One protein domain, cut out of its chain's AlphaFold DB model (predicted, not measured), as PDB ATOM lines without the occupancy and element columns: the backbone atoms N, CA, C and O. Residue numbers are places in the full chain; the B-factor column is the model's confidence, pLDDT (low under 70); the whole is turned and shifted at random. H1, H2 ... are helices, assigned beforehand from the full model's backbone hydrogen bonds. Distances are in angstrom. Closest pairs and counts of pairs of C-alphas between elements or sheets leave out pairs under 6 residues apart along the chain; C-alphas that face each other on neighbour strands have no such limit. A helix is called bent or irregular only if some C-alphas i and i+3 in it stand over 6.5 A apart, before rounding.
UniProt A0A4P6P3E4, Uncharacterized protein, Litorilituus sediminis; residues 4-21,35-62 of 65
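This is residues 4 to 21 and 35 to 62 of the 65 residues of an uncharacterized protein of Litorilituus sediminis (UniProt A0A4P6P3E4). Two helices lie side by side in one thin layer and run roughly opposite ways, with a gap between them; the first, H1, is a single rod, while the second, H2, is bent into a short arm H2a and a longer arm H2b. The pair is loosely formed, with no contact between H1 and either arm. The printed part has 46 residues, with two named helices, H1 then H2, and no named strand, and its class is all helix. It is loose, with a radius of gyration of the C-alphas of 13.5 A, and spans 41 by 27 by 6 A, only just flat.

H1, residues 4 to 21, touches no helix. It is irregular, but only just: C-alphas 18 and 21 are 6.52 A apart. H2, residues 35 to 60, was assigned as one helix by its hydrogen bonds but is bent, with C-alphas 42 and 45 7.1 A apart. Its arms H2a, residues 35 to 42, and H2b, residues 45 to 60, stand at a steep tilt of 39 degrees. H1 and H2a are apart. H1 and H2b are only just apart, their closest C-alphas 8.4 A from each other. Every O i to N i+4 pair is within hydrogen-bond range in H2a and H2b; in H1 13 of 14 are.

H1 begins at C-alpha 4 (156.912, 135.462, 178.194) and measures 27.2 A to C-alpha 21. H2a begins at C-alpha 35 (163.195, 134.257, 143.124) and measures 10.8 A. H2b measures 22.4 A and ends at C-alpha 60 (141.338, 140.705, 174.272).

The C-alphas of Pro 21 and Lys 62, the two farthest apart, are 41.7 A from each other. Residues 22 to 34 are not printed, and C-alphas 21 and 35 are 16.9 A apart across the cut. Residues 4 to 11, 35 to 41 and 46 to 62 stand free. The mean pLDDT of the printed part is 82.5; residues 19 to 21 and 61 to 62 are under 70.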
ATOM      1  N   LEU A   4     157.487 135.292 179.525       79.88
ATOM      2  CA  LEU A   4     156.912 135.462 178.194       79.88
ATOM      3  C   LEU A   4     157.719 136.444 177.328       79.88
ATOM      4  O   LEU A   4     158.030 136.142 176.187       79.88
ATOM      5  N   SER A   5     158.112 137.591 177.878       81.88
ATOM      6  CA  SER A   5     158.948 138.595 177.210       81.88
ATOM      7  C   SER A   5     160.348 138.055 176.954       81.88
ATOM      8  O   SER A   5     160.890 138.296 175.879       81.88
ATOM      9  N   LEU A   6     160.909 137.272 177.883       87.62
ATOM     10  CA  LEU A   6     162.187 136.588 177.679       87.62
ATOM     11  C   LEU A   6     162.105 135.617 176.489       87.62
ATOM     12  O   LEU A   6     162.957 135.659 175.609       87.62
ATOM     13  N   LEU A   7     161.052 134.798 176.434       88.19
ATOM     14  CA  LEU A   7     160.830 133.826 175.362       88.19
ATOM     15  C   LEU A   7     160.594 134.509 174.007       88.19
ATOM     16  O   LEU A   7     161.189 134.110 173.013       88.19
ATOM     17  N   VAL A   8     159.795 135.577 173.969       88.88
ATOM     18  CA  VAL A   8     159.563 136.368 172.747       88.88
ATOM     19  C   VAL A   8     160.861 137.013 172.255       88.88
ATOM     20  O   VAL A   8     161.173 136.937 171.070       88.88
ATOM     21  N   THR A   9     161.654 137.589 173.162       87.00
ATOM     22  CA  THR A   9     162.945 138.212 172.819       87.00
ATOM     23  C   THR A   9     163.943 137.173 172.309       87.00
ATOM     24  O   THR A   9     164.662 137.433 171.346       87.00
ATOM     25  N   PHE A  10     163.954 135.979 172.907       89.94
ATOM     26  CA  PHE A  10     164.789 134.859 172.480       89.94
ATOM     27  C   PHE A  10     164.397 134.343 171.088       89.94
ATOM     28  O   PHE A  10     165.262 134.136 170.244       89.94
ATOM     29  N   LEU A  11     163.100 134.199 170.804       88.06
ATOM     30  CA  LEU A  11     162.628 133.788 169.477       88.06
ATOM     31  C   LEU A  11     162.948 134.834 168.403       88.06
ATOM     32  O   LEU A  11     163.390 134.474 167.317       88.06
ATOM     33  N   LEU A  12     162.780 136.123 168.708       86.00
ATOM     34  CA  LEU A  12     163.122 137.215 167.788       86.00
ATOM     35  C   LEU A  12     164.623 137.261 167.480       86.00
ATOM     36  O   LEU A  12     165.008 137.412 166.323       86.00
ATOM     37  N   THR A  13     165.471 137.095 168.498       84.12
ATOM     38  CA  THR A  13     166.929 137.036 168.307       84.12
ATOM     39  C   THR A  13     167.350 135.782 167.550       84.12
ATOM     40  O   THR A  13     168.199 135.880 166.670       84.12
ATOM     41  N   LEU A  14     166.721 134.632 167.803       83.25
ATOM     42  CA  LEU A  14     166.973 133.405 167.049       83.25
ATOM     43  C   LEU A  14     166.604 133.561 165.566       83.25
ATOM     44  O   LEU A  14     167.411 133.217 164.709       83.25
ATOM     45  N   VAL A  15     165.434 134.130 165.256       80.75
ATOM     46  CA  VAL A  15     165.024 134.423 163.870       80.75
ATOM     47  C   VAL A  15     166.009 135.385 163.208       80.75
ATOM     48  O   VAL A  15     166.458 135.119 162.099       80.75
ATOM     49  N   ALA A  16     166.411 136.460 163.889       75.62
ATOM     50  CA  ALA A  16     167.382 137.407 163.347       75.62
ATOM     51  C   ALA A  16     168.741 136.747 163.055       75.62
ATOM     52  O   ALA A  16     169.301 136.965 161.984       75.62
ATOM     53  N   VAL A  17     169.249 135.907 163.964       75.44
ATOM     54  CA  VAL A  17     170.540 135.214 163.808       75.44
ATOM     55  C   VAL A  17     170.489 134.152 162.708       75.44
ATOM     56  O   VAL A  17     171.438 134.033 161.936       75.44
ATOM     57  N   VAL A  18     169.385 133.410 162.597       70.06
ATOM     58  CA  VAL A  18     169.195 132.383 161.558       70.06
ATOM     59  C   VAL A  18     168.945 133.004 160.175       70.06
ATOM     60  O   VAL A  18     169.258 132.372 159.169       70.06
ATOM     61  N   SER A  19     168.472 134.253 160.102       64.88
ATOM     62  CA  SER A  19     168.338 135.001 158.841       64.88
ATOM     63  C   SER A  19     169.653 135.610 158.324       64.88
ATOM     64  O   SER A  19     169.758 135.872 157.128       64.88
ATOM     65  N   LEU A  20     170.674 135.813 159.171       61.75
ATOM     66  CA  LEU A  20     171.989 136.345 158.759       61.75
ATOM     67  C   LEU A  20     172.731 135.510 157.693       61.75
ATOM     68  O   LEU A  20     173.305 136.119 156.792       61.75
ATOM     69  N   PRO A  21     172.744 134.160 157.715       58.22
ATOM     70  CA  PRO A  21     173.371 133.372 156.650       58.22
ATOM     71  C   PRO A  21     172.593 133.391 155.324       58.22
ATOM     72  O   PRO A  21     173.095 132.876 154.329       58.22
ATOM     73  N   ALA A  35     162.694 133.192 142.257       80.69
ATOM     74  CA  ALA A  35     163.195 134.257 143.124       80.69
ATOM     75  C   ALA A  35     162.054 135.008 143.836       80.69
ATOM     76  O   ALA A  35     162.159 135.323 145.024       80.69
ATOM     77  N   GLY A  36     160.924 135.230 143.155       81.56
ATOM     78  CA  GLY A  36     159.731 135.843 143.749       81.56
ATOM     79  C   GLY A  36     159.099 135.008 144.872       81.56
ATOM     80  O   GLY A  36     158.662 135.565 145.879       81.56
ATOM     81  N   LEU A  37     159.095 133.675 144.752       83.88
ATOM     82  CA  LEU A  37     158.555 132.773 145.779       83.88
ATOM     83  C   LEU A  37     159.425 132.777 147.036       83.88
ATOM     84  O   LEU A  37     158.903 132.781 148.151       83.88
ATOM     85  N   ILE A  38     160.745 132.837 146.858       82.69
ATOM     86  CA  ILE A  38     161.690 132.950 147.969       82.69
ATOM     87  C   ILE A  38     161.461 134.274 148.708       82.69
ATOM     88  O   ILE A  38     161.306 134.263 149.924       82.69
ATOM     89  N   HIS A  39     161.311 135.403 148.008       80.38
ATOM     90  CA  HIS A  39     161.005 136.692 148.651       80.38
ATOM     91  C   HIS A  39     159.680 136.679 149.434       80.38
ATOM     92  O   HIS A  39     159.581 137.278 150.505       80.38
ATOM     93  N   LEU A  40     158.659 135.972 148.942       82.50
ATOM     94  CA  LEU A  40     157.401 135.809 149.677       82.50
ATOM     95  C   LEU A  40     157.573 134.952 150.935       82.50
ATOM     96  O   LEU A  40     157.026 135.292 151.986       82.50
ATOM     97  N   LEU A  41     158.367 133.879 150.864       83.81
ATOM     98  CA  LEU A  41     158.687 133.046 152.025       83.81
ATOM     99  C   LEU A  41     159.419 133.854 153.109       83.81
ATOM    100  O   LEU A  41     159.174 133.670 154.300       83.81
ATOM    101  N   TRP A  42     160.250 134.811 152.696       82.50
ATOM    102  CA  TRP A  42     160.946 135.752 153.576       82.50
ATOM    103  C   TRP A  42     160.015 136.706 154.323       82.50
ATOM    104  O   TRP A  42     160.349 137.168 155.414       82.50
ATOM    105  N   LEU A  43     158.823 136.967 153.786       82.62
ATOM    106  CA  LEU A  43     157.809 137.784 154.446       82.62
ATOM    107  C   LEU A  43     157.030 137.005 155.523       82.62
ATOM    108  O   LEU A  43     156.358 137.614 156.360       82.62
ATOM    109  N   ALA A  44     157.127 135.670 155.548       85.69
ATOM    110  CA  ALA A  44     156.356 134.821 156.457       85.69
ATOM    111  C   ALA A  44     156.496 135.195 157.949       85.69
ATOM    112  O   ALA A  44     155.463 135.268 158.621       85.69
ATOM    113  N   PRO A  45     157.690 135.513 158.497       79.50
ATOM    114  CA  PRO A  45     157.819 135.922 159.898       79.50
ATOM    115  C   PRO A  45     157.023 137.192 160.233       79.50
ATOM    116  O   PRO A  45     156.428 137.282 161.309       79.50
ATOM    117  N   ILE A  46     156.964 138.153 159.304       86.31
ATOM    118  CA  ILE A  46     156.212 139.406 159.469       86.31
ATOM    119  C   ILE A  46     154.708 139.119 159.459       86.31
ATOM    120  O   ILE A  46     153.985 139.598 160.335       86.31
ATOM    121  N   ILE A  47     154.242 138.295 158.515       89.56
ATOM    122  CA  ILE A  47     152.830 137.895 158.415       89.56
ATOM    123  C   ILE A  47     152.381 137.167 159.690       89.56
ATOM    124  O   ILE A  47     151.326 137.484 160.241       89.56
ATOM    125  N   ILE A  48     153.193 136.232 160.196       88.81
ATOM    126  CA  ILE A  48     152.897 135.487 161.429       88.81
ATOM    127  C   ILE A  48     152.799 136.444 162.624       88.81
ATOM    128  O   ILE A  48     151.833 136.372 163.385       88.81
ATOM    129  N   ALA A  49     153.757 137.362 162.781       85.12
ATOM    130  CA  ALA A  49     153.737 138.334 163.872       85.12
ATOM    131  C   ALA A  49     152.487 139.229 163.824       85.12
ATOM    132  O   ALA A  49     151.814 139.400 164.843       85.12
ATOM    133  N   ALA A  50     152.138 139.743 162.641       90.50
ATOM    134  CA  ALA A  50     150.933 140.546 162.445       90.50
ATOM    135  C   ALA A  50     149.658 139.756 162.786       90.50
ATOM    136  O   ALA A  50     148.798 140.261 163.507       90.50
ATOM    137  N   GLY A  51     149.562 138.500 162.338       94.75
ATOM    138  CA  GLY A  51     148.428 137.623 162.634       94.75
ATOM    139  C   GLY A  51     148.258 137.347 164.129       94.75
ATOM    140  O   GLY A  51     147.147 137.439 164.649       94.75
ATOM    141  N   VAL A  52     149.353 137.078 164.848       93.50
ATOM    142  CA  VAL A  52     149.324 136.862 166.306       93.50
ATOM    143  C   VAL A  52     148.868 138.121 167.048       93.50
ATOM    144  O   VAL A  52     148.047 138.023 167.962       93.50
ATOM    145  N   LEU A  53     149.369 139.298 166.663       92.56
ATOM    146  CA  LEU A  53     148.965 140.567 167.278       92.56
ATOM    147  C   LEU A  53     147.491 140.884 167.007       92.56
ATOM    148  O   LEU A  53     146.761 141.187 167.948       92.56
ATOM    149  N   ALA A  54     147.040 140.739 165.759       93.81
ATOM    150  CA  ALA A  54     145.645 140.950 165.385       93.81
ATOM    151  C   ALA A  54     144.708 139.985 166.126       93.81
ATOM    152  O   ALA A  54     143.700 140.405 166.688       93.81
ATOM    153  N   PHE A  55     145.061 138.698 166.197       93.44
ATOM    154  CA  PHE A  55     144.287 137.706 166.942       93.44
ATOM    155  C   PHE A  55     144.191 138.053 168.430       93.44
ATOM    156  O   PHE A  55     143.126 137.946 169.038       93.44
ATOM    157  N   LYS A  56     145.301 138.493 169.026       89.31
ATOM    158  CA  LYS A  56     145.334 138.900 170.428       89.31
ATOM    159  C   LYS A  56     144.454 140.126 170.681       89.31
ATOM    160  O   LYS A  56     143.735 140.125 171.669       89.31
ATOM    161  N   GLU A  57     144.455 141.115 169.790       90.12
ATOM    162  CA  GLU A  57     143.590 142.298 169.906       90.12
ATOM    163  C   GLU A  57     142.104 141.917 169.816       90.12
ATOM    164  O   GLU A  57     141.310 142.232 170.705       90.12
ATOM    165  N   LEU A  58     141.745 141.127 168.799       91.56
ATOM    166  CA  LEU A  58     140.374 140.658 168.580       91.56
ATOM    167  C   LEU A  58     139.845 139.793 169.735       91.56
ATOM    168  O   LEU A  58     138.648 139.792 170.016       91.56
ATOM    169  N   THR A  59     140.723 139.044 170.405       88.88
ATOM    170  CA  THR A  59     140.347 138.181 171.536       88.88
ATOM    171  C   THR A  59     140.465 138.857 172.897       88.88
ATOM    172  O   THR A  59     139.786 138.419 173.827       88.88
ATOM    173  N   SER A  60     141.269 139.917 173.037       73.31
ATOM    174  CA  SER A  60     141.338 140.705 174.272       73.31
ATOM    175  C   SER A  60     140.033 141.459 174.487       73.31
ATOM    176  O   SER A  60     139.436 141.296 175.539       73.31
ATOM    177  N   SER A  61     139.500 142.126 173.456       59.56
ATOM    178  CA  SER A  61     138.222 142.853 173.544       59.56
ATOM    179  C   SER A  61     137.033 141.978 173.982       59.56
ATOM    180  O   SER A  61     136.052 142.488 174.518       59.56
ATOM    181  N   LYS A  62     137.108 140.654 173.786       55.25
ATOM    182  CA  LYS A  62     136.058 139.707 174.191       55.25
ATOM    183  C   LYS A  62     136.187 139.201 175.633       55.25
ATOM    184  O   LYS A  62     135.287 138.519 176.110       55.25
TER     185      LYS A  62